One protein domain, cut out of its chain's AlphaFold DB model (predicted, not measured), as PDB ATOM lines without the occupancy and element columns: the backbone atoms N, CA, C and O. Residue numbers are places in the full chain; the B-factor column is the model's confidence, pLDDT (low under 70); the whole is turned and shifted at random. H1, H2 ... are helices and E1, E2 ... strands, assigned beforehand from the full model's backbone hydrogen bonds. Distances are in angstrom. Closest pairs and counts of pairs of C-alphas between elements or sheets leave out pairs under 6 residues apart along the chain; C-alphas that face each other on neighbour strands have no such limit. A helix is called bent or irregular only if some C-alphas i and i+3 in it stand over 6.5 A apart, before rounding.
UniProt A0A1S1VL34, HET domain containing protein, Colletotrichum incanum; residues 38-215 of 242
ATOM      1  N   ASP A  38      -7.522 -33.112  57.149       87.12
ATOM      2  CA  ASP A  38      -6.948 -34.389  57.551       87.12
ATOM      3  C   ASP A  38      -6.826 -35.322  56.340       87.12
ATOM      4  O   ASP A  38      -7.753 -36.015  55.923       87.12
ATOM      5  N   LYS A  39      -5.618 -35.375  55.778       86.12
ATOM      6  CA  LYS A  39      -5.294 -36.250  54.644       86.12
ATOM      7  C   LYS A  39      -5.190 -37.731  55.039       86.12
ATOM      8  O   LYS A  39      -4.992 -38.562  54.155       86.12
ATOM      9  N   THR A  40      -5.279 -38.066  56.330       88.19
ATOM     10  CA  THR A  40      -5.283 -39.457  56.816       88.19
ATOM     11  C   THR A  40      -6.686 -40.065  56.831       88.19
ATOM     12  O   THR A  40      -6.826 -41.284  56.723       88.19
ATOM     13  N   SER A  41      -7.723 -39.225  56.865       91.06
ATOM     14  CA  SER A  41      -9.122 -39.621  56.740       91.06
ATOM     15  C   SER A  41      -9.566 -39.529  55.279       91.06
ATOM     16  O   SER A  41      -9.742 -38.444  54.728       91.06
ATOM     17  N   SER A  42      -9.777 -40.673  54.623       88.50
ATOM     18  CA  SER A  42     -10.245 -40.702  53.226       88.50
ATOM     19  C   SER A  42     -11.623 -40.056  53.054       88.50
ATOM     20  O   SER A  42     -11.879 -39.423  52.029       88.50
ATOM     21  N   ALA A  43     -12.490 -40.179  54.063       90.44
ATOM     22  CA  ALA A  43     -13.801 -39.541  54.082       90.44
ATOM     23  C   ALA A  43     -13.674 -38.011  54.129       90.44
ATOM     24  O   ALA A  43     -14.261 -37.331  53.290       90.44
ATOM     25  N   GLU A  44     -12.856 -37.482  55.045       91.12
ATOM     26  CA  GLU A  44     -12.637 -36.035  55.171       91.12
ATOM     27  C   GLU A  44     -11.928 -35.461  53.944       91.12
ATOM     28  O   GLU A  44     -12.314 -34.406  53.445       91.12
ATOM     29  N   LEU A  45     -10.928 -36.164  53.407       91.12
ATOM     30  CA  LEU A  45     -10.238 -35.760  52.185       91.12
ATOM     31  C   LEU A  45     -11.208 -35.669  50.999       91.12
ATOM     32  O   LEU A  45     -11.177 -34.690  50.250       91.12
ATOM     33  N   SER A  46     -12.085 -36.665  50.849       91.75
ATOM     34  CA  SER A  46     -13.112 -36.689  49.806       91.75
ATOM     35  C   SER A  46     -14.105 -35.539  49.957       91.75
ATOM     36  O   SER A  46     -14.353 -34.809  48.994       91.75
ATOM     37  N   GLU A  47     -14.633 -35.326  51.163       92.38
ATOM     38  CA  GLU A  47     -15.537 -34.210  51.450       92.38
ATOM     39  C   GLU A  47     -14.859 -32.861  51.187       92.38
ATOM     40  O   GLU A  47     -15.451 -31.973  50.566       92.38
ATOM     41  N   SER A  48     -13.597 -32.734  51.595       92.56
ATOM     42  CA  SER A  48     -12.826 -31.504  51.467       92.56
ATOM     43  C   SER A  48     -12.562 -31.138  50.018       92.56
ATOM     44  O   SER A  48     -12.814 -30.005  49.622       92.56
ATOM     45  N   ILE A  49     -12.112 -32.084  49.192       91.44
ATOM     46  CA  ILE A  49     -11.862 -31.834  47.766       91.44
ATOM     47  C   ILE A  49     -13.161 -31.496  47.027       91.44
ATOM     48  O   ILE A  49     -13.188 -30.540  46.252       91.44
ATOM     49  N   ASN A  50     -14.260 -32.199  47.318       93.19
ATOM     50  CA  ASN A  50     -15.566 -31.895  46.724       93.19
ATOM     51  C   ASN A  50     -16.156 -30.552  47.215       93.19
ATOM     52  O   ASN A  50     -17.055 -30.001  46.578       93.19
ATOM     53  N   SER A  51     -15.654 -30.002  48.327       93.50
ATOM     54  CA  SER A  51     -16.122 -28.737  48.916       93.50
ATOM     55  C   SER A  51     -15.182 -27.552  48.686       93.50
ATOM     56  O   SER A  51     -15.600 -26.402  48.845       93.50
ATOM     57  N   MET A  52     -13.936 -27.796  48.277       93.19
ATOM     58  CA  MET A  52     -12.860 -26.803  48.252       93.19
ATOM     59  C   MET A  52     -13.213 -25.563  47.428       93.19
ATOM     60  O   MET A  52     -13.065 -24.429  47.886       93.19
ATOM     61  N   PHE A  53     -13.784 -25.769  46.244       94.88
ATOM     62  CA  PHE A  53     -14.244 -24.677  45.390       94.88
ATOM     63  C   PHE A  53     -15.282 -23.788  46.077       94.88
ATOM     64  O   PHE A  53     -15.239 -22.560  45.977       94.88
ATOM     65  N   ARG A  54     -16.227 -24.399  46.803       95.12
ATOM     66  CA  ARG A  54     -17.257 -23.675  47.553       95.12
ATOM     67  C   ARG A  54     -16.634 -22.867  48.686       95.12
ATOM     68  O   ARG A  54     -17.070 -21.741  48.918       95.12
ATOM     69  N   TRP A  55     -15.621 -23.406  49.361       95.50
ATOM     70  CA  TRP A  55     -14.883 -22.682  50.394       95.50
ATOM     71  C   TRP A  55     -14.169 -21.458  49.823       95.50
ATOM     72  O   TRP A  55     -14.379 -20.362  50.338       95.50
ATOM     73  N   TYR A  56     -13.455 -21.590  48.701       96.12
ATOM     74  CA  TYR A  56     -12.856 -20.437  48.020       96.12
ATOM     75  C   TYR A  56     -13.904 -19.410  47.576       96.12
ATOM     76  O   TYR A  56     -13.748 -18.213  47.805       96.12
ATOM     77  N   LYS A  57     -15.016 -19.862  46.987       94.88
ATOM     78  CA  LYS A  57     -16.102 -18.983  46.527       94.88
ATOM     79  C   LYS A  57     -16.741 -18.168  47.654       94.88
ATOM     80  O   LYS A  57     -17.148 -17.026  47.427       94.88
ATOM     81  N   ASN A  58     -16.847 -18.759  48.843       95.19
ATOM     82  CA  ASN A  58     -17.484 -18.151  50.008       95.19
ATOM     83  C   ASN A  58     -16.500 -17.427  50.938       95.19
ATOM     84  O   ASN A  58     -16.945 -16.748  51.863       95.19
ATOM     85  N   ALA A  59     -15.192 -17.540  50.702       96.00
ATOM     86  CA  ALA A  59     -14.186 -16.820  51.465       96.00
ATOM     87  C   ALA A  59     -14.353 -15.298  51.314       96.00
ATOM     88  O   ALA A  59     -14.659 -14.780  50.234       96.00
ATOM     89  N   ALA A  60     -14.118 -14.564  52.405       96.31
ATOM     90  CA  ALA A  60     -14.153 -13.102  52.397       96.31
ATOM     91  C   ALA A  60     -13.013 -12.497  51.552       96.31
ATOM     92  O   ALA A  60     -13.184 -11.455  50.904       96.31
ATOM     93  N   VAL A  61     -11.859 -13.165  51.556       96.81
ATOM     94  CA  VAL A  61     -10.688 -12.908  50.716       96.81
ATOM     95  C   VAL A  61      -9.866 -14.194  50.619       96.81
ATOM     96  O   VAL A  61      -9.847 -14.996  51.552       96.81
ATOM     97  N   CYS A  62      -9.188 -14.386  49.494       97.69
ATOM     98  CA  CYS A  62      -8.150 -15.396  49.339       97.69
ATOM     99  C   CYS A  62      -6.791 -14.727  49.117       97.69
ATOM    100  O   CYS A  62      -6.703 -13.661  48.498       97.69
ATOM    101  N   TYR A  63      -5.731 -15.386  49.581       97.31
ATOM    102  CA  TYR A  63      -4.352 -14.943  49.416       97.31
ATOM    103  C   TYR A  63      -3.598 -15.938  48.532       97.31
ATOM    104  O   TYR A  63      -3.380 -17.080  48.930       97.31
ATOM    105  N   ALA A  64      -3.196 -15.511  47.335       97.19
ATOM    106  CA  ALA A  64      -2.315 -16.283  46.467       97.19
ATOM    107  C   ALA A  64      -0.864 -15.901  46.767       97.19
ATOM    108  O   ALA A  64      -0.433 -14.790  46.464       97.19
ATOM    109  N   PHE A  65      -0.113 -16.820  47.371       95.62
ATOM    110  CA  PHE A  65       1.307 -16.634  47.661       95.62
ATOM    111  C   PHE A  65       2.176 -17.230  46.550       95.62
ATOM    112  O   PHE A  65       2.188 -18.448  46.350       95.62
ATOM    113  N   LEU A  66       2.925 -16.373  45.859       96.31
ATOM    114  CA  LEU A  66       3.803 -16.730  44.749       96.31
ATOM    115  C   LEU A  66       5.240 -16.796  45.277       96.31
ATOM    116  O   LEU A  66       5.912 -15.781  45.445       96.31
ATOM    117  N   SER A  67       5.704 -18.007  45.598       94.25
ATOM    118  CA  SER A  67       7.013 -18.232  46.237       94.25
ATOM    119  C   SER A  67       8.222 -17.907  45.361       94.25
ATOM    120  O   SER A  67       9.334 -17.846  45.875       94.25
ATOM    121  N   ASP A  68       8.002 -17.721  44.070       95.31
ATOM    122  CA  ASP A  68       8.989 -17.534  43.012       95.31
ATOM    123  C   ASP A  68       8.955 -16.122  42.398       95.31
ATOM    124  O   ASP A  68       9.695 -15.837  41.461       95.31
ATOM    125  N   VAL A  69       8.135 -15.217  42.947       96.81
ATOM    126  CA  VAL A  69       7.992 -13.840  42.455       96.81
ATOM    127  C   VAL A  69       8.547 -12.846  43.476       96.81
ATOM    128  O   VAL A  69       7.962 -12.716  44.555       96.81
ATOM    129  N   PRO A  70       9.637 -12.127  43.155       96.38
ATOM    130  CA  PRO A  70      10.150 -11.025  43.972       96.38
ATOM    131  C   PRO A  70       9.171  -9.852  44.084       96.38
ATOM    132  O   PRO A  70       8.466  -9.531  43.125       96.38
ATOM    133  N   SER A  71       9.156  -9.177  45.234       94.25
ATOM    134  CA  SER A  71       8.249  -8.047  45.515       94.25
ATOM    135  C   SER A  71       8.398  -6.816  44.614       94.25
ATOM    136  O   SER A  71       7.446  -6.050  44.483       94.25
ATOM    137  N   ASP A  72       9.564  -6.616  44.011       92.19
ATOM    138  CA  ASP A  72       9.893  -5.507  43.110       92.19
ATOM    139  C   ASP A  72       9.727  -5.871  41.625       92.19
ATOM    140  O   ASP A  72      10.040  -5.067  40.744       92.19
ATOM    141  N   SER A  73       9.211  -7.071  41.340       87.75
ATOM    142  CA  SER A  73       8.951  -7.522  39.977       87.75
ATOM    143  C   SER A  73       7.941  -6.617  39.281       87.75
ATOM    144  O   SER A  73       6.909  -6.250  39.847       87.75
ATOM    145  N   ALA A  74       8.193  -6.340  38.002       90.25
ATOM    146  CA  ALA A  74       7.151  -5.831  37.122       90.25
ATOM    147  C   ALA A  74       5.959  -6.805  37.096       90.25
ATOM    148  O   ALA A  74       6.109  -8.001  37.347       90.25
ATOM    149  N   LEU A  75       4.769  -6.288  36.796       90.44
ATOM    150  CA  LEU A  75       3.530  -7.066  36.722       90.44
ATOM    151  C   LEU A  75       2.982  -7.002  35.296       90.44
ATOM    152  O   LEU A  75       1.892  -6.492  35.052       90.44
ATOM    153  N   ASP A  76       3.786  -7.476  34.350       90.00
ATOM    154  CA  ASP A  76       3.477  -7.540  32.920       90.00
ATOM    155  C   ASP A  76       3.660  -8.968  32.372       90.00
ATOM    156  O   ASP A  76       3.957  -9.900  33.121       90.00
ATOM    157  N   GLU A  77       3.430  -9.161  31.075       82.00
ATOM    158  CA  GLU A  77       3.394 -10.479  30.418       82.00
ATOM    159  C   GLU A  77       4.726 -11.230  30.397       82.00
ATOM    160  O   GLU A  77       4.722 -12.456  30.308       82.00
ATOM    161  N   ASP A  78       5.852 -10.528  30.508       88.50
ATOM    162  CA  ASP A  78       7.185 -11.135  30.439       88.50
ATOM    163  C   ASP A  78       7.880 -11.204  31.803       88.50
ATOM    164  O   ASP A  78       8.992 -11.741  31.925       88.50
ATOM    165  N   SER A  79       7.207 -10.702  32.834       94.00
ATOM    166  CA  SER A  79       7.698 -10.627  34.200       94.00
ATOM    167  C   SER A  79       7.798 -11.987  34.912       94.00
ATOM    168  O   SER A  79       7.165 -12.970  34.506       94.00
ATOM    169  N   PRO A  80       8.536 -12.052  36.040       95.56
ATOM    170  CA  PRO A  80       8.490 -13.198  36.948       95.56
ATOM    171  C   PRO A  80       7.069 -13.551  37.400       95.56
ATOM    172  O   PRO A  80       6.761 -14.726  37.557       95.56
ATOM    173  N   PHE A  81       6.182 -12.557  37.543       96.62
ATOM    174  CA  PHE A  81       4.778 -12.798  37.875       96.62
ATOM    175  C   PHE A  81       4.089 -13.658  36.813       96.62
ATOM    176  O   PHE A  81       3.488 -14.676  37.150       96.62
ATOM    177  N   ALA A  82       4.223 -13.305  35.532       95.25
ATOM    178  CA  ALA A  82       3.594 -14.051  34.443       95.25
ATOM    179  C   ALA A  82       4.147 -15.468  34.256       95.25
ATOM    180  O   ALA A  82       3.432 -16.357  33.796       95.25
ATOM    181  N   LYS A  83       5.405 -15.679  34.646       95.44
ATOM    182  CA  LYS A  83       6.106 -16.967  34.563       95.44
ATOM    183  C   LYS A  83       6.000 -17.798  35.840       95.44
ATOM    184  O   LYS A  83       6.616 -18.858  35.902       95.44
ATOM    185  N   SER A  84       5.248 -17.330  36.838       96.88
ATOM    186  CA  SER A  84       5.175 -18.006  38.127       96.88
ATOM    187  C   SER A  84       4.602 -19.415  37.998       96.88
ATOM    188  O   SER A  84       3.565 -19.628  37.359       96.88
ATOM    189  N   GLU A  85       5.215 -20.361  38.706       96.12
ATOM    190  CA  GLU A  85       4.726 -21.732  38.866       96.12
ATOM    191  C   GLU A  85       3.302 -21.771  39.440       96.12
ATOM    192  O   GLU A  85       2.561 -22.733  39.244       96.12
ATOM    193  N   TRP A  86       2.857 -20.718  40.138       96.94
ATOM    194  CA  TRP A  86       1.483 -20.661  40.627       96.94
ATOM    195  C   TRP A  86       0.466 -20.747  39.481       96.94
ATOM    196  O   TRP A  86      -0.567 -21.386  39.654       96.94
ATOM    197  N   PHE A  87       0.751 -20.191  38.298       96.62
ATOM    198  CA  PHE A  87      -0.154 -20.261  37.143       96.62
ATOM    199  C   PHE A  87      -0.128 -21.607  36.409       96.62
ATOM    200  O   PHE A  87      -1.041 -21.877  35.629       96.62
ATOM    201  N   THR A  88       0.868 -22.455  36.674       94.94
ATOM    202  CA  THR A  88       1.013 -23.773  36.038       94.94
ATOM    203  C   THR A  88       0.481 -24.909  36.902       94.94
ATOM    204  O   THR A  88       0.324 -26.014  36.413       94.94
ATOM    205  N   ARG A  89       0.152 -24.689  38.176       95.50
ATOM    206  CA  ARG A  89      -0.384 -25.743  39.055       95.50
ATOM    207  C   ARG A  89      -1.884 -25.956  38.824       95.50
ATOM    208  O   ARG A  89      -2.635 -24.988  38.778       95.50
ATOM    209  N   GLY A  90      -2.356 -27.201  38.739       94.44
ATOM    210  CA  GLY A  90      -3.780 -27.494  38.477       94.44
ATOM    211  C   GLY A  90      -4.734 -26.935  39.541       94.44
ATOM    212  O   GLY A  90      -5.656 -26.179  39.248       94.44
ATOM    213  N   TRP A  91      -4.454 -27.200  40.821       94.88
ATOM    214  CA  TRP A  91      -5.304 -26.762  41.942       94.88
ATOM    215  C   TRP A  91      -5.504 -25.241  42.040       94.88
ATOM    216  O   TRP A  91      -6.562 -24.782  42.478       94.88
ATOM    217  N   THR A  92      -4.539 -24.447  41.573       96.25
ATOM    218  CA  THR A  92      -4.629 -22.986  41.659       96.25
ATOM    219  C   THR A  92      -5.622 -22.400  40.653       96.25
ATOM    220  O   THR A  92      -5.988 -21.231  40.765       96.25
ATOM    221  N   LEU A  93      -6.128 -23.190  39.693       96.25
ATOM    222  CA  LEU A  93      -7.226 -22.753  38.832       96.25
ATOM    223  C   LEU A  93      -8.477 -22.463  39.663       96.25
ATOM    224  O   LEU A  93      -9.079 -21.399  39.511       96.25
ATOM    225  N   GLN A  94      -8.836 -23.367  40.582       95.31
ATOM    226  CA  GLN A  94      -9.964 -23.149  41.490       95.31
ATOM    227  C   GLN A  94      -9.704 -21.958  42.419       95.31
ATOM    228  O   GLN A  94     -10.587 -21.114  42.585       95.31
ATOM    229  N   GLU A  95      -8.486 -21.845  42.960       95.69
ATOM    230  CA  GLU A  95      -8.057 -20.703  43.787       95.69
ATOM    231  C   GLU A  95      -8.174 -19.367  43.038       95.69
ATOM    232  O   GLU A  95      -8.440 -18.332  43.646       95.69
ATOM    233  N   LEU A  96      -7.999 -19.369  41.713       97.12
ATOM    234  CA  LEU A  96      -8.103 -18.177  40.881       97.12
ATOM    235  C   LEU A  96      -9.557 -17.787  40.599       97.12
ATOM    236  O   LEU A  96      -9.952 -16.624  40.757       97.12
ATOM    237  N   VAL A  97     -10.354 -18.744  40.125       96.06
ATOM    238  CA  VAL A  97     -11.674 -18.466  39.536       96.06
ATOM    239  C   VAL A  97     -12.804 -18.458  40.557       96.06
ATOM    240  O   VAL A  97     -13.749 -17.688  40.393       96.06
ATOM    241  N   ALA A  98     -12.715 -19.265  41.616       95.69
ATOM    242  CA  ALA A  98     -13.775 -19.380  42.611       95.69
ATOM    243  C   ALA A  98     -13.970 -18.115  43.469       95.69
ATOM    244  O   ALA A  98     -15.116 -17.670  43.597       95.69
ATOM    245  N   PRO A  99     -12.920 -17.509  44.069       96.56
ATOM    246  CA  PRO A  99     -13.118 -16.434  45.033       96.56
ATOM    247  C   PRO A  99     -13.516 -15.121  44.366       96.56
ATOM    248  O   PRO A  99     -13.022 -14.749  43.298       96.56
ATOM    249  N   LYS A 100     -14.361 -14.346  45.052       94.19
ATOM    250  CA  LYS A 100     -14.727 -12.985  44.618       94.19
ATOM    251  C   LYS A 100     -13.563 -12.004  44.770       94.19
ATOM    252  O   LYS A 100     -13.395 -11.110  43.948       94.19
ATOM    253  N   ARG A 101     -12.765 -12.172  45.828       96.44
ATOM    254  CA  ARG A 101     -11.604 -11.338  46.155       96.44
ATOM    255  C   ARG A 101     -10.386 -12.234  46.316       96.44
ATOM    256  O   ARG A 101     -10.383 -13.114  47.168       96.44
ATOM    257  N   LEU A 102      -9.372 -11.989  45.499       98.12
ATOM    258  CA  LEU A 102      -8.091 -12.680  45.546       98.12
ATOM    259  C   LEU A 102      -6.985 -11.635  45.467       98.12
ATOM    260  O   LEU A 102      -7.009 -10.794  44.566       98.12
ATOM    261  N   ASN A 103      -6.040 -11.710  46.397       98.00
ATOM    262  CA  ASN A 103      -4.879 -10.835  46.473       98.00
ATOM    263  C   ASN A 103      -3.610 -11.658  46.249       98.00
ATOM    264  O   ASN A 103      -3.436 -12.706  46.872       98.00
ATOM    265  N   PHE A 104      -2.734 -11.180  45.372       98.12
ATOM    266  CA  PHE A 104      -1.450 -11.805  45.082       98.12
ATOM    267  C   PHE A 104      -0.360 -11.246  45.995       98.12
ATOM    268  O   PHE A 104      -0.274 -10.033  46.196       98.12
ATOM    269  N   TYR A 105       0.485 -12.135  46.510       97.19
ATOM    270  CA  TYR A 105       1.612 -11.813  47.378       97.19
ATOM    271  C   TYR A 105       2.907 -12.412  46.835       97.19
ATOM    272  O   TYR A 105       2.925 -13.559  46.389       97.19
ATOM    273  N   SER A 106       3.984 -11.632  46.910       96.81
ATOM    274  CA  SER A 106       5.344 -12.027  46.527       96.81
ATOM    275  C   SER A 106       5.939 -13.057  47.487       96.81
ATOM    276  O   SER A 106       5.380 -13.304  48.559       96.81
ATOM    277  N   CYS A 107       7.127 -13.579  47.177       94.38
ATOM    278  CA  CYS A 107       7.842 -14.523  48.034       94.38
ATOM    279  C   CYS A 107       8.232 -13.921  49.404       94.38
ATOM    280  O   CYS A 107       8.292 -14.624  50.421       94.38
ATOM    281  N   GLU A 108       8.383 -12.596  49.481       94.56
ATOM    282  CA  GLU A 108       8.597 -11.839  50.717       94.56
ATOM    283  C   GLU A 108       7.305 -11.535  51.492       94.56
ATOM    284  O   GLU A 108       7.388 -10.988  52.593       94.56
ATOM    285  N   TRP A 109       6.134 -11.946  50.984       94.56
ATOM    286  CA  TRP A 109       4.801 -11.567  51.474       94.56
ATOM    287  C   TRP A 109       4.497 -10.072  51.325       94.56
ATOM    288  O   TRP A 109       3.915  -9.443  52.206       94.56
ATOM    289  N   LYS A 110       4.885  -9.482  50.190       96.38
ATOM    290  CA  LYS A 110       4.441  -8.136  49.809       96.38
ATOM    291  C   LYS A 110       3.250  -8.223  48.871       96.38
ATOM    292  O   LYS A 110       3.241  -9.047  47.964       96.38
ATOM    293  N   TYR A 111       2.258  -7.369  49.101       96.88
ATOM    294  CA  TYR A 111       1.086  -7.260  48.240       96.88
ATOM    295  C   TYR A 111       1.500  -6.793  46.841       96.88
ATOM    296  O   TYR A 111       2.075  -5.716  46.694       96.88
ATOM    297  N   LEU A 112       1.201  -7.610  45.831       97.00
ATOM    298  CA  LEU A 112       1.482  -7.322  44.423       97.00
ATOM    299  C   LEU A 112       0.278  -6.666  43.739       97.00
ATOM    300  O   LEU A 112       0.426  -5.782  42.903       97.00
ATOM    301  N   GLY A 113      -0.934  -7.085  44.097       96.81
ATOM    302  CA  GLY A 113      -2.158  -6.576  43.491       96.81
ATOM    303  C   GLY A 113      -3.337  -7.521  43.676       96.81
ATOM    304  O   GLY A 113      -3.182  -8.677  44.071       96.81
ATOM    305  N   SER A 114      -4.537  -7.035  43.374       97.44
ATOM    306  CA  SER A 114      -5.745  -7.856  43.394       97.44
ATOM    307  C   SER A 114      -5.979  -8.507  42.032       97.44
ATOM    308  O   SER A 114      -5.617  -7.957  40.989       97.44
ATOM    309  N   LYS A 115      -6.690  -9.638  42.016       97.06
ATOM    310  CA  LYS A 115      -7.175 -10.286  40.786       97.06
ATOM    311  C   LYS A 115      -7.964  -9.341  39.884       97.06
ATOM    312  O   LYS A 115      -7.857  -9.428  38.668       97.06
ATOM    313  N   THR A 116      -8.745  -8.434  40.469       96.19
ATOM    314  CA  THR A 116      -9.518  -7.446  39.707       96.19
ATOM    315  C   THR A 116      -8.635  -6.383  39.065       96.19
ATOM    316  O   THR A 116      -8.918  -5.976  37.947       96.19
ATOM    317  N   HIS A 117      -7.578  -5.936  39.748       95.81
ATOM    318  CA  HIS A 117      -6.655  -4.929  39.228       95.81
ATOM    319  C   HIS A 117      -5.716  -5.511  38.165       95.81
ATOM    320  O   HIS A 117      -5.440  -4.866  37.160       95.81
ATOM    321  N   LEU A 118      -5.277  -6.754  38.360       96.56
ATOM    322  CA  LEU A 118      -4.376  -7.466  37.454       96.56
ATOM    323  C   LEU A 118      -5.122  -8.305  36.401       96.56
ATOM    324  O   LEU A 118      -4.500  -9.143  35.747       96.56
ATOM    325  N   SER A 119      -6.435  -8.102  36.209       96.44
ATOM    326  CA  SER A 119      -7.264  -8.964  35.352       96.44
ATOM    327  C   SER A 119      -6.739  -9.059  33.927       96.44
ATOM    328  O   SER A 119      -6.711 -10.155  33.383       96.44
ATOM    329  N   GLY A 120      -6.266  -7.954  33.346       96.69
ATOM    330  CA  GLY A 120      -5.721  -7.948  31.989       96.69
ATOM    331  C   GLY A 120      -4.481  -8.832  31.839       96.69
ATOM    332  O   GLY A 120      -4.397  -9.618  30.900       96.69
ATOM    333  N   VAL A 121      -3.537  -8.748  32.782       96.25
ATOM    334  CA  VAL A 121      -2.299  -9.549  32.760       96.25
ATOM    335  C   VAL A 121      -2.622 -11.016  33.030       96.25
ATOM    336  O   VAL A 121      -2.237 -11.889  32.257       96.25
ATOM    337  N   VAL A 122      -3.421 -11.293  34.064       97.12
ATOM    338  CA  VAL A 122      -3.864 -12.655  34.404       97.12
ATOM    339  C   VAL A 122      -4.659 -13.288  33.259       97.12
ATOM    340  O   VAL A 122      -4.500 -14.478  32.991       97.12
ATOM    341  N   SER A 123      -5.473 -12.509  32.545       96.81
ATOM    342  CA  SER A 123      -6.230 -12.976  31.382       96.81
ATOM    343  C   SER A 123      -5.310 -13.453  30.267       96.81
ATOM    344  O   SER A 123      -5.544 -14.516  29.699       96.81
ATOM    345  N   ARG A 124      -4.216 -12.736  29.996       95.44
ATOM    346  CA  ARG A 124      -3.254 -13.118  28.951       95.44
ATOM    347  C   ARG A 124      -2.423 -14.340  29.327       95.44
ATOM    348  O   ARG A 124      -2.180 -15.183  28.471       95.44
ATOM    349  N   ILE A 125      -2.072 -14.481  30.605       95.06
ATOM    350  CA  ILE A 125      -1.375 -15.664  31.131       95.06
ATOM    351  C   ILE A 125      -2.265 -16.912  31.015       95.06
ATOM    352  O   ILE A 125      -1.830 -17.963  30.546       95.06
ATOM    353  N   THR A 126      -3.522 -16.802  31.453       95.00
ATOM    354  CA  THR A 126      -4.400 -17.965  31.689       95.00
ATOM    355  C   THR A 126      -5.390 -18.252  30.560       95.00
ATOM    356  O   THR A 126      -5.961 -19.338  30.513       95.00
ATOM    357  N   GLY A 127      -5.636 -17.293  29.667       94.44
ATOM    358  CA  GLY A 127      -6.699 -17.362  28.660       94.44
ATOM    359  C   GLY A 127      -8.117 -17.180  29.221       94.44
ATOM    360  O   GLY A 127      -9.092 -17.353  28.490       94.44
ATOM    361  N   ILE A 128      -8.258 -16.844  30.508       95.62
ATOM    362  CA  ILE A 128      -9.552 -16.602  31.158       95.62
ATOM    363  C   ILE A 128      -9.977 -15.164  30.876       95.62
ATOM    364  O   ILE A 128      -9.197 -14.237  31.080       95.62
ATOM    365  N   ASP A 129     -11.213 -14.945  30.431       94.62
ATOM    366  CA  ASP A 129     -11.685 -13.596  30.125       94.62
ATOM    367  C   ASP A 129     -11.745 -12.700  31.377       94.62
ATOM    368  O   ASP A 129     -12.059 -13.145  32.485       94.62
ATOM    369  N   GLU A 130     -11.474 -11.406  31.199       95.62
ATOM    370  CA  GLU A 130     -11.434 -10.453  32.311       95.62
ATOM    371  C   GLU A 130     -12.766 -10.342  33.061       95.62
ATOM    372  O   GLU A 130     -12.766 -10.129  34.273       95.62
ATOM    373  N   MET A 131     -13.906 -10.521  32.383       94.56
ATOM    374  CA  MET A 131     -15.214 -10.467  33.044       94.56
ATOM    375  C   MET A 131     -15.401 -11.649  34.000       94.56
ATOM    376  O   MET A 131     -15.965 -11.466  35.081       94.56
ATOM    377  N   THR A 132     -14.905 -12.834  33.643       94.38
ATOM    378  CA  THR A 132     -14.848 -14.000  34.533       94.38
ATOM    379  C   THR A 132     -13.887 -13.753  35.697       94.38
ATOM    380  O   THR A 132     -14.274 -13.938  36.852       94.38
ATOM    381  N   LEU A 133     -12.671 -13.254  35.442       95.69
ATOM    382  CA  LEU A 133     -11.692 -12.962  36.504       95.69
ATOM    383  C   LEU A 133     -12.200 -11.915  37.505       95.69
ATOM    384  O   LEU A 133     -11.980 -12.048  38.709       95.69
ATOM    385  N   GLN A 134     -12.930 -10.909  37.026       94.12
ATOM    386  CA  GLN A 134     -13.550  -9.870  37.850       94.12
ATOM    387  C   GLN A 134     -14.841 -10.333  38.552       94.12
ATOM    388  O   GLN A 134     -15.441  -9.553  39.291       94.12
ATOM    389  N   GLY A 135     -15.301 -11.568  38.318       89.56
ATOM    390  CA  GLY A 135     -16.538 -12.106  38.894       89.56
ATOM    391  C   GLY A 135     -17.822 -11.488  38.326       89.56
ATOM    392  O   GLY A 135     -18.883 -11.616  38.934       89.56
ATOM    393  N   ARG A 136     -17.741 -10.804  37.177       89.75
ATOM    394  CA  ARG A 136     -18.884 -10.186  36.481       89.75
ATOM    395  C   ARG A 136     -19.630 -11.181  35.592       89.75
ATOM    396  O   ARG A 136     -20.830 -11.026  35.383       89.75
ATOM    397  N   ARG A 137     -18.935 -12.199  35.078       88.50
ATOM    398  CA  ARG A 137     -19.519 -13.323  34.333       88.50
ATOM    399  C   ARG A 137     -19.615 -14.550  35.235       88.50
ATOM    400  O   ARG A 137     -18.660 -14.900  35.921       88.50
ATOM    401  N   GLN A 138     -20.770 -15.213  35.223       86.56
ATOM    402  CA  GLN A 138     -20.949 -16.478  35.934       86.56
ATOM    403  C   GLN A 138     -20.275 -17.622  35.169       86.56
ATOM    404  O   GLN A 138     -20.398 -17.704  33.950       86.56
ATOM    405  N   LEU A 139     -19.607 -18.530  35.884       86.56
ATOM    406  CA  LEU A 139     -18.803 -19.606  35.285       86.56
ATOM    407  C   LEU A 139     -19.602 -20.563  34.397       86.56
ATOM    408  O   LEU A 139     -19.073 -21.036  33.397       86.56
ATOM    409  N   HIS A 140     -20.871 -20.820  34.725       83.50
ATOM    410  CA  HIS A 140     -21.730 -21.710  33.939       83.50
ATOM    411  C   HIS A 140     -22.053 -21.154  32.541       83.50
ATOM    412  O   HIS A 140     -22.456 -21.914  31.668       83.50
ATOM    413  N   LEU A 141     -21.874 -19.844  32.319       84.94
ATOM    414  CA  LEU A 141     -22.044 -19.214  31.006       84.94
ATOM    415  C   LEU A 141     -20.839 -19.458  30.087       84.94
ATOM    416  O   LEU A 141     -20.935 -19.257  28.879       84.94
ATOM    417  N   SER A 142     -19.701 -19.868  30.649       87.25
ATOM    418  CA  SER A 142     -18.549 -20.309  29.872       87.25
ATOM    419  C   SER A 142     -18.749 -21.764  29.463       87.25
ATOM    420  O   SER A 142     -19.055 -22.628  30.294       87.25
ATOM    421  N   SER A 143     -18.548 -22.049  28.175       87.88
ATOM    422  CA  SER A 143     -18.671 -23.410  27.651       87.88
ATOM    423  C   SER A 143     -17.738 -24.371  28.391       87.88
ATOM    424  O   SER A 143     -16.704 -23.971  28.939       87.88
ATOM    425  N   ILE A 144     -18.090 -25.659  28.404       86.19
ATOM    426  CA  ILE A 144     -17.224 -26.687  28.994       86.19
ATOM    427  C   ILE A 144     -15.849 -26.658  28.305       86.19
ATOM    428  O   ILE A 144     -14.833 -26.662  28.989       86.19
ATOM    429  N   ALA A 145     -15.812 -26.511  26.977       86.38
ATOM    430  CA  ALA A 145     -14.578 -26.367  26.204       86.38
ATOM    431  C   ALA A 145     -13.707 -25.179  26.659       86.38
ATOM    432  O   ALA A 145     -12.497 -25.330  26.808       86.38
ATOM    433  N   ALA A 146     -14.308 -24.013  26.927       89.00
ATOM    434  CA  ALA A 146     -13.573 -22.857  27.437       89.00
ATOM    435  C   ALA A 146     -13.028 -23.110  28.850       89.00
ATOM    436  O   ALA A 146     -11.875 -22.816  29.124       89.00
ATOM    437  N   ARG A 147     -13.825 -23.711  29.740       91.88
ATOM    438  CA  ARG A 147     -13.363 -24.063  31.093       91.88
ATOM    439  C   ARG A 147     -12.233 -25.096  31.067       91.88
ATOM    440  O   ARG A 147     -11.286 -24.972  31.833       91.88
ATOM    441  N   MET A 148     -12.299 -26.062  30.152       89.56
ATOM    442  CA  MET A 148     -11.235 -27.046  29.933       89.56
ATOM    443  C   MET A 148      -9.952 -26.407  29.393       89.56
ATOM    444  O   MET A 148      -8.859 -26.810  29.787       89.56
ATOM    445  N   SER A 149     -10.047 -25.391  28.526       92.00
ATOM    446  CA  SER A 149      -8.850 -24.729  27.993       92.00
ATOM    447  C   SER A 149      -8.057 -23.972  29.065       92.00
ATOM    448  O   SER A 149      -6.846 -23.824  28.919       92.00
ATOM    449  N   TRP A 150      -8.702 -23.561  30.163       94.00
ATOM    450  CA  TRP A 150      -8.039 -22.926  31.311       94.00
ATOM    451  C   TRP A 150      -7.137 -23.884  32.102       94.00
ATOM    452  O   TRP A 150      -6.210 -23.429  32.777       94.00
ATOM    453  N   GLU A 151      -7.395 -25.192  32.010       92.19
ATOM    454  CA  GLU A 151      -6.591 -26.248  32.639       92.19
ATOM    455  C   GLU A 151      -5.517 -26.810  31.703       92.19
ATOM    456  O   GLU A 151      -4.542 -27.387  32.161       92.19
ATOM    457  N   ALA A 152      -5.639 -26.613  30.388       88.50
ATOM    458  CA  ALA A 152      -4.820 -27.314  29.393       88.50
ATOM    459  C   ALA A 152      -3.294 -27.146  29.555       88.50
ATOM    460  O   ALA A 152      -2.539 -28.004  29.110       88.50
ATOM    461  N   LYS A 153      -2.833 -26.046  30.163       87.81
ATOM    462  CA  LYS A 153      -1.404 -25.769  30.414       87.81
ATOM    463  C   LYS A 153      -0.976 -26.027  31.862       87.81
ATOM    464  O   LYS A 153       0.123 -25.629  32.244       87.81
ATOM    465  N   ARG A 154      -1.857 -26.601  32.680       94.31
ATOM    466  CA  ARG A 154      -1.617 -26.828  34.101       94.31
ATOM    467  C   ARG A 154      -1.224 -28.274  34.370       94.31
ATOM    468  O   ARG A 154      -1.642 -29.198  33.681       94.31
ATOM    469  N   GLU A 155      -0.413 -28.447  35.401       92.94
ATOM    470  CA  GLU A 155       0.179 -29.706  35.821       92.94
ATOM    471  C   GLU A 155      -0.166 -29.995  37.283       92.94
ATOM    472  O   GLU A 155      -0.280 -29.102  38.134       92.94
ATOM    473  N   THR A 156      -0.321 -31.277  37.592       93.44
ATOM    474  CA  THR A 156      -0.585 -31.770  38.942       93.44
ATOM    475  C   THR A 156       0.450 -32.815  39.327       93.44
ATOM    476  O   THR A 156       0.966 -33.548  38.490       93.44
ATOM    477  N   THR A 157       0.770 -32.893  40.620       90.75
ATOM    478  CA  THR A 157       1.750 -33.868  41.125       90.75
ATOM    479  C   THR A 157       1.207 -35.293  41.087       90.75
ATOM    480  O   THR A 157       1.945 -36.222  40.781       90.75
ATOM    481  N   ARG A 158      -0.076 -35.467  41.422       92.12
ATOM    482  CA  ARG A 158      -0.792 -36.729  41.233       92.12
ATOM    483  C   ARG A 158      -1.552 -36.668  39.927       92.12
ATOM    484  O   ARG A 158      -2.135 -35.639  39.595       92.12
ATOM    485  N   GLU A 159      -1.548 -37.764  39.196       93.44
ATOM    486  CA  GLU A 159      -2.185 -37.830  37.889       93.44
ATOM    487  C   GLU A 159      -3.716 -37.706  37.979       93.44
ATOM    488  O   GLU A 159      -4.323 -37.063  37.125       93.44
ATOM    489  N   GLU A 160      -4.337 -38.220  39.043       95.06
ATOM    490  CA  GLU A 160      -5.786 -38.137  39.269       95.06
ATOM    491  C   GLU A 160      -6.239 -36.720  39.629       95.06
ATOM    492  O   GLU A 160      -7.363 -36.316  39.321       95.06
ATOM    493  N   ASP A 161      -5.344 -35.925  40.223       94.81
ATOM    494  CA  ASP A 161      -5.635 -34.534  40.563       94.81
ATOM    495  C   ASP A 161      -5.924 -33.690  39.313       94.81
ATOM    496  O   ASP A 161      -6.585 -32.669  39.449       94.81
ATOM    497  N   ARG A 162      -5.522 -34.124  38.106       92.50
ATOM    498  CA  ARG A 162      -5.922 -33.480  36.837       92.50
ATOM    499  C   ARG A 162      -7.439 -33.449  36.655       92.50
ATOM    500  O   ARG A 162      -7.969 -32.545  36.021       92.50
ATOM    501  N   ALA A 163      -8.135 -34.461  37.173       94.44
ATOM    502  CA  ALA A 163      -9.589 -34.529  37.167       94.44
ATOM    503  C   ALA A 163     -10.169 -33.903  38.440       94.44
ATOM    504  O   ALA A 163     -11.123 -33.124  38.386       94.44
ATOM    505  N   TYR A 164      -9.586 -34.214  39.601       95.50
ATOM    506  CA  TYR A 164     -10.138 -33.775  40.882       95.50
ATOM    507  C   TYR A 164     -10.022 -32.257  41.107       95.50
ATOM    508  O   TYR A 164     -10.905 -31.656  41.725       95.50
ATOM    509  N   SER A 165      -9.009 -31.601  40.527       94.81
ATOM    510  CA  SER A 165      -8.866 -30.137  40.506       94.81
ATOM    511  C   SER A 165      -9.937 -29.431  39.670       94.81
ATOM    512  O   SER A 165     -10.030 -28.205  39.714       94.81
ATOM    513  N   LEU A 166     -10.789 -30.155  38.944       94.94
ATOM    514  CA  LEU A 166     -11.827 -29.575  38.091       94.94
ATOM    515  C   LEU A 166     -13.242 -29.751  38.638       94.94
ATOM    516  O   LEU A 166     -14.156 -29.082  38.155       94.94
ATOM    517  N   LEU A 167     -13.435 -30.582  39.668       94.19
ATOM    518  CA  LEU A 167     -14.768 -30.940  40.172       94.19
ATOM    519  C   LEU A 167     -15.616 -29.708  40.487       94.19
ATOM    520  O   LEU A 167     -16.718 -29.543  39.969       94.19
ATOM    521  N   GLY A 168     -15.059 -28.775  41.256       92.12
ATOM    522  CA  GLY A 168     -15.779 -27.565  41.631       92.12
ATOM    523  C   GLY A 168     -15.950 -26.545  40.504       92.12
ATOM    524  O   GLY A 168     -16.912 -25.781  40.521       92.12
ATOM    525  N   LEU A 169     -15.070 -26.549  39.494       92.44
ATOM    526  CA  LEU A 169     -15.213 -25.691  38.310       92.44
ATOM    527  C   LEU A 169     -16.411 -26.116  37.447       92.44
ATOM    528  O   LEU A 169     -17.055 -25.278  36.800       92.44
ATOM    529  N   PHE A 170     -16.700 -27.417  37.434       91.94
ATOM    530  CA  PHE A 170     -17.826 -28.000  36.717       91.94
ATOM    531  C   PHE A 170     -19.061 -28.260  37.579       91.94
ATOM    532  O   PHE A 170     -20.086 -28.632  37.022       91.94
ATOM    533  N   ASP A 171     -18.986 -27.989  38.884       91.12
ATOM    534  CA  ASP A 171     -20.052 -28.268  39.856       91.12
ATOM    535  C   ASP A 171     -20.466 -29.753  39.860       91.12
ATOM    536  O   ASP A 171     -21.643 -30.101  39.930       91.12
ATOM    537  N   VAL A 172     -19.471 -30.639  39.765       91.81
ATOM    538  CA  VAL A 172     -19.642 -32.097  39.820       91.81
ATOM    539  C   VAL A 172     -19.053 -32.656  41.108       91.81
ATOM    540  O   VAL A 172     -18.152 -32.071  41.709       91.81
ATOM    541  N   GLN A 173     -19.550 -33.818  41.524       92.31
ATOM    542  CA  GLN A 173     -19.030 -34.545  42.676       92.31
ATOM    543  C   GLN A 173     -18.604 -35.944  42.256       92.31
ATOM    544  O   GLN A 173     -19.360 -36.653  41.593       92.31
ATOM    545  N   LEU A 174     -17.404 -36.347  42.669       92.06
ATOM    546  CA  LEU A 174     -16.849 -37.658  42.357       92.06
ATOM    547  C   LEU A 174     -16.192 -38.287  43.596       92.06
ATOM    548  O   LEU A 174     -15.495 -37.596  44.343       92.06
ATOM    549  N   PRO A 175     -16.366 -39.606  43.808       92.31
ATOM    550  CA  PRO A 175     -15.542 -40.359  44.746       92.31
ATOM    551  C   PRO A 175     -14.062 -40.296  44.356       92.31
ATOM    552  O   PRO A 175     -13.725 -40.604  43.208       92.31
ATOM    553  N   LEU A 176     -13.196 -39.955  45.312       92.62
ATOM    554  CA  LEU A 176     -11.748 -39.936  45.102       92.62
ATOM    555  C   LEU A 176     -11.163 -41.341  45.229       92.62
ATOM    556  O   LEU A 176     -11.215 -41.948  46.299       92.62
ATOM    557  N   LEU A 177     -10.569 -41.833  44.148       93.12
ATOM    558  CA  LEU A 177      -9.913 -43.130  44.054       93.12
ATOM    559  C   LEU A 177      -8.449 -42.933  43.637       93.12
ATOM    560  O   LEU A 177      -8.063 -43.198  42.505       93.12
ATOM    561  N   TYR A 178      -7.610 -42.473  44.568       91.50
ATOM    562  CA  TYR A 178      -6.167 -42.412  44.320       91.50
ATOM    563  C   TYR A 178      -5.599 -43.817  44.071       91.50
ATOM    564  O   TYR A 178      -5.822 -44.730  44.868       91.50
ATOM    565  N   GLY A 179      -4.854 -43.970  42.978       92.62
ATOM    566  CA  GLY A 179      -4.395 -45.244  42.431       92.62
ATOM    567  C   GLY A 179      -5.228 -45.753  41.249       92.62
ATOM    568  O   GLY A 179      -4.865 -46.780  40.679       92.62
ATOM    569  N   GLU A 180      -6.319 -45.074  40.864       93.94
ATOM    570  CA  GLU A 180      -7.077 -45.428  39.654       93.94
ATOM    571  C   GLU A 180      -6.355 -45.025  38.359       93.94
ATOM    572  O   GLU A 180      -6.671 -45.563  37.300       93.94
ATOM    573  N   GLY A 181      -5.364 -44.135  38.437       93.62
ATOM    574  CA  GLY A 181      -4.660 -43.587  37.281       93.62
ATOM    575  C   GLY A 181      -5.342 -42.336  36.724       93.62
ATOM    576  O   GLY A 181      -6.568 -42.193  36.772       93.62
ATOM    577  N   GLY A 182      -4.554 -41.410  36.176       90.81
ATOM    578  CA  GLY A 182      -5.049 -40.094  35.766       90.81
ATOM    579  C   GLY A 182      -6.050 -40.168  34.620       90.81
ATOM    580  O   GLY A 182      -7.029 -39.425  34.601       90.81
ATOM    581  N   GLU A 183      -5.845 -41.105  33.694       90.31
ATOM    582  CA  GLU A 183      -6.756 -41.344  32.572       90.31
ATOM    583  C   GLU A 183      -8.129 -41.819  33.051       90.31
ATOM    584  O   GLU A 183      -9.143 -41.270  32.628       90.31
ATOM    585  N   ASN A 184      -8.178 -42.774  33.983       92.88
ATOM    586  CA  ASN A 184      -9.440 -43.294  34.512       92.88
ATOM    587  C   ASN A 184     -10.185 -42.241  35.340       92.88
ATOM    588  O   ASN A 184     -11.394 -42.067  35.168       92.88
ATOM    589  N   ALA A 185      -9.471 -41.484  36.182       94.50
ATOM    590  CA  ALA A 185     -10.057 -40.372  36.930       94.50
ATOM    591  C   ALA A 185     -10.663 -39.318  35.985       94.50
ATOM    592  O   ALA A 185     -11.768 -38.817  36.216       94.50
ATOM    593  N   PHE A 186      -9.968 -39.006  34.886       91.50
ATOM    594  CA  PHE A 186     -10.435 -38.038  33.896       91.50
ATOM    595  C   PHE A 186     -11.592 -38.567  33.041       91.50
ATOM    596  O   PHE A 186     -12.522 -37.817  32.753       91.50
ATOM    597  N   LEU A 187     -11.594 -39.855  32.685       91.12
ATOM    598  CA  LEU A 187     -12.723 -40.502  32.012       91.12
ATOM    599  C   LEU A 187     -13.995 -40.410  32.857       91.12
ATOM    600  O   LEU A 187     -15.034 -40.000  32.350       91.12
ATOM    601  N   ARG A 188     -13.906 -40.679  34.164       94.06
ATOM    602  CA  ARG A 188     -15.045 -40.520  35.080       94.06
ATOM    603  C   ARG A 188     -15.545 -39.080  35.142       94.06
ATOM    604  O   ARG A 188     -16.752 -38.852  35.170       94.06
ATOM    605  N   LEU A 189     -14.638 -38.099  35.130       93.12
ATOM    606  CA  LEU A 189     -15.022 -36.691  35.014       93.12
ATOM    607  C   LEU A 189     -15.790 -36.437  33.713       93.12
ATOM    608  O   LEU A 189     -16.849 -35.822  33.752       93.12
ATOM    609  N   GLN A 190     -15.301 -36.923  32.573       89.38
ATOM    610  CA  GLN A 190     -15.997 -36.762  31.293       89.38
ATOM    611  C   GLN A 190     -17.383 -37.412  31.297       89.38
ATOM    612  O   GLN A 190     -18.342 -36.792  30.841       89.38
ATOM    613  N   GLU A 191     -17.500 -38.633  31.821       89.25
ATOM    614  CA  GLU A 191     -18.779 -39.336  31.952       89.25
ATOM    615  C   GLU A 191     -19.780 -38.524  32.777       89.25
ATOM    616  O   GLU A 191     -20.929 -38.360  32.363       89.25
ATOM    617  N   GLU A 192     -19.338 -37.944  33.894       90.44
ATOM    618  CA  GLU A 192     -20.178 -37.074  34.718       90.44
ATOM    619  C   GLU A 192     -20.566 -35.772  34.017       90.44
ATOM    620  O   GLU A 192     -21.713 -35.328  34.120       90.44
ATOM    621  N   LEU A 193     -19.650 -35.167  33.259       86.88
ATOM    622  CA  LEU A 193     -19.949 -33.963  32.484       86.88
ATOM    623  C   LEU A 193     -20.997 -34.234  31.406       86.88
ATOM    624  O   LEU A 193     -21.918 -33.441  31.254       86.88
ATOM    625  N   ILE A 194     -20.894 -35.366  30.708       84.00
ATOM    626  CA  ILE A 194     -21.865 -35.779  29.686       84.00
ATOM    627  C   ILE A 194     -23.221 -36.067  30.331       84.00
ATOM    628  O   ILE A 194     -24.260 -35.663  29.817       84.00
ATOM    629  N   ARG A 195     -23.217 -36.741  31.487       82.25
ATOM    630  CA  ARG A 195     -24.431 -37.075  32.241       82.25
ATOM    631  C   ARG A 195     -25.186 -35.837  32.725       82.25
ATOM    632  O   ARG A 195     -26.407 -35.883  32.835       82.25
ATOM    633  N   THR A 196     -24.464 -34.770  33.057       76.69
ATOM    634  CA  THR A 196     -25.028 -33.531  33.614       76.69
ATOM    635  C   THR A 196     -25.276 -32.449  32.562       76.69
ATOM    636  O   THR A 196     -26.025 -31.509  32.826       76.69
ATOM    637  N   SER A 197     -24.694 -32.568  31.366       68.06
ATOM    638  CA  SER A 197     -24.933 -31.637  30.265       68.06
ATOM    639  C   SER A 197     -26.224 -31.972  29.507       68.06
ATOM    640  O   SER A 197     -26.306 -32.999  28.842       68.06
ATOM    641  N   ASP A 198     -27.196 -31.056  29.518       58.97
ATOM    642  CA  ASP A 198     -28.377 -31.088  28.629       58.97
ATOM    643  C   ASP A 198     -28.057 -30.643  27.178       58.97
ATOM    644  O   ASP A 198     -28.926 -30.639  26.299       58.97
ATOM    645  N   ASP A 199     -26.810 -30.246  26.903       52.28
ATOM    646  CA  ASP A 199     -26.400 -29.621  25.644       52.28
ATOM    647  C   ASP A 199     -26.106 -30.659  24.545       52.28
ATOM    648  O   ASP A 199     -25.146 -31.428  24.605       52.28
ATOM    649  N   ARG A 200     -26.908 -30.636  23.468       45.25
ATOM    650  CA  ARG A 200     -26.815 -31.500  22.265       45.25
ATOM    651  C   ARG A 200     -25.569 -31.257  21.382       45.25
ATOM    652  O   ARG A 200     -25.615 -31.465  20.171       45.25
ATOM    653  N   SER A 201     -24.446 -30.842  21.962       48.94
ATOM    654  CA  SER A 201     -23.127 -30.681  21.318       48.94
ATOM    655  C   SER A 201     -22.105 -31.728  21.792       48.94
ATOM    656  O   SER A 201     -20.896 -31.498  21.777       48.94
ATOM    657  N   ASP A 202     -22.603 -32.897  22.190       53.81
ATOM    658  CA  ASP A 202     -21.877 -34.011  22.816       53.81
ATOM    659  C   ASP A 202     -20.684 -34.528  21.974       53.81
ATOM    660  O   ASP A 202     -19.602 -34.822  22.483       53.81
ATOM    661  N   LEU A 203     -20.816 -34.530  20.640       50.22
ATOM    662  CA  LEU A 203     -19.756 -34.991  19.729       50.22
ATOM    663  C   LEU A 203     -18.598 -33.993  19.584       50.22
ATOM    664  O   LEU A 203     -17.437 -34.394  19.570       50.22
ATOM    665  N   SER A 204     -18.893 -32.690  19.517       51.00
ATOM    666  CA  SER A 204     -17.859 -31.644  19.476       51.00
ATOM    667  C   SER A 204     -17.096 -31.581  20.792       51.00
ATOM    668  O   SER A 204     -15.900 -31.315  20.787       51.00
ATOM    669  N   MET A 205     -17.792 -31.798  21.908       53.88
ATOM    670  CA  MET A 205     -17.204 -31.801  23.240       53.88
ATOM    671  C   MET A 205     -16.263 -32.985  23.433       53.88
ATOM    672  O   MET A 205     -15.116 -32.765  23.812       53.88
ATOM    673  N   ARG A 206     -16.700 -34.210  23.105       55.38
ATOM    674  CA  ARG A 206     -15.834 -35.397  23.157       55.38
ATOM    675  C   ARG A 206     -14.596 -35.226  22.291       55.38
ATOM    676  O   ARG A 206     -13.494 -35.311  22.813       55.38
ATOM    677  N   SER A 207     -14.761 -34.873  21.014       55.97
ATOM    678  CA  SER A 207     -13.615 -34.690  20.119       55.97
ATOM    679  C   SER A 207     -12.706 -33.531  20.532       55.97
ATOM    680  O   SER A 207     -11.504 -33.634  20.344       55.97
ATOM    681  N   PHE A 208     -13.231 -32.443  21.107       57.69
ATOM    682  CA  PHE A 208     -12.403 -31.335  21.596       57.69
ATOM    683  C   PHE A 208     -11.636 -31.706  22.866       57.69
ATOM    684  O   PHE A 208     -10.448 -31.417  22.954       57.69
ATOM    685  N   VAL A 209     -12.278 -32.360  23.836       57.69
ATOM    686  CA  VAL A 209     -11.615 -32.807  25.068       57.69
ATOM    687  C   VAL A 209     -10.582 -33.890  24.747       57.69
ATOM    688  O   VAL A 209      -9.442 -33.794  25.198       57.69
ATOM    689  N   GLU A 210     -10.925 -34.860  23.899       58.25
ATOM    690  CA  GLU A 210      -9.970 -35.842  23.382       58.25
ATOM    691  C   GLU A 210      -8.836 -35.155  22.616       58.25
ATOM    692  O   GLU A 210      -7.682 -35.468  22.861       58.25
ATOM    693  N   PHE A 211      -9.105 -34.173  21.753       56.44
ATOM    694  CA  PHE A 211      -8.068 -33.454  21.007       56.44
ATOM    695  C   PHE A 211      -7.122 -32.663  21.921       56.44
ATOM    696  O   PHE A 211      -5.909 -32.837  21.820       56.44
ATOM    697  N   VAL A 212      -7.656 -31.848  22.842       53.38
ATOM    698  CA  VAL A 212      -6.865 -31.034  23.784       53.38
ATOM    699  C   VAL A 212      -5.922 -31.907  24.612       53.38
ATOM    700  O   VAL A 212      -4.789 -31.502  24.865       53.38
ATOM    701  N   PHE A 213      -6.348 -33.114  24.988       52.22
ATOM    702  CA  PHE A 213      -5.562 -33.982  25.866       52.22
ATOM    703  C   PHE A 213      -4.855 -35.150  25.160       52.22
ATOM    704  O   PHE A 213      -3.897 -35.682  25.713       52.22
ATOM    705  N   SER A 214      -5.203 -35.487  23.913       50.03
ATOM    706  CA  SER A 214      -4.474 -36.456  23.069       50.03
ATOM    707  C   SER A 214      -3.061 -35.992  22.714       50.03
ATOM    708  O   SER A 214      -2.193 -36.822  22.476       50.03
ATOM    709  N   GLY A 215      -2.798 -34.680  22.748       44.59
ATOM    710  CA  GLY A 215      -1.444 -34.123  22.643       44.59
ATOM    711  C   GLY A 215      -0.573 -34.343  23.890       44.59
ATOM    712  O   GLY A 215       0.631 -34.116  23.830       44.59
TER     713      GLY A 215
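This is residues 38 to 215 of the 242 residues of the protein "HET domain containing protein" of Colletotrichum incanum (UniProt A0A1S1VL34). What shape do these atoms make? A knot of short helices, with H2 and H7 nearest its middle, lies between a small three-stranded sheet at one end of the long axis and two longer helices at the other, H8 and H9, side by side and running opposite ways. The kinked helix H1 comes in along one side to meet H2 and H7. What are the parts, and how large is it? The printed part has 178 residues, mostly helix by class, with nine named helices and three named strands in the order H1 E1 H2 E2 E3 H3 H4 H5 H6 H7 H8 H9; the mixed sheet runs E1 E2 E3. It is compact, with a radius of gyration of the C-alphas of 16.5 A and spans of 46 by 39 by 31 A.

Where does the first half run? H1, residues 42 to 58, begins at C-alpha 42 (-10.245, -40.702, 53.226) and is 23.9 A long; it is irregular, C-alphas 50 and 53 being 7.5 A apart, with a kink of 48 degrees near residue 51. E1 is residues 62 to 65, H2 92 to 97, E2 102 to 105 and E3 111 to 114. What follows? H3 is residues 119 to 126, H4 130 to 133, H5 144 to 149, H6 161 to 164 and H7 167 to 170. H8, residues 182 to 196, is 21.1 A long, and H9, residues 202 to 214, is 17.6 A long and ends at C-alpha 214 (-4.474, -36.456, 23.069).

What does H1 meet? With residues 53 to 56 alone it touches H2, closest C-alphas Phe 53 and Gln 94 at 6.0 A; with residues 50 to 54 alone it touches H7, closest Phe 53 and Gly 168 at 5.0 A. How is the sheet built? E1 and E2 are parallel, N 64 and O 103 being 2.9 A apart, and with H2 between they form a strand-helix-strand unit with a right-handed crossover; H2 only grazes the sheet. E2 and E3 form an antiparallel hairpin, N 104 to O 113 at 2.9 A. Which other helices touch? H3 touches H4, the closest C-alphas being those of Ser 119 and Glu 130 at 5.4 A; H2 and H4 only just touch, with 3 pairs of C-alphas within 8 A, the closest those of Val 97 and Leu 133 at 6.3 A; H6 touches H8, closest C-alphas Ala 163 and Phe 186 at 4.9 A; H5 touches H9, closest C-alphas Ala 145 and Met 205 at 6.7 A, at a shallow tilt of 14 degrees, the same way. How regular are the backbones? Every O i to N i+4 pair is within hydrogen-bond range in H2, H3, H5, H8 and H9, and 11 of 13 in H1; H4, H6 and H7 are too short for such a pair.

How far does it reach? The two C-alphas farthest apart, of Asp 72 and Arg 200, are 49.6 A apart, and the printed part has no cut. Which links are long? E1 to H2, with 26 residues, and H5 to H6 and H7 to H8, with 11 each. Where is confidence low? The mean pLDDT of the printed part is 88.9; residues 197 to 215 are under 70, and H9 has a mean of 54.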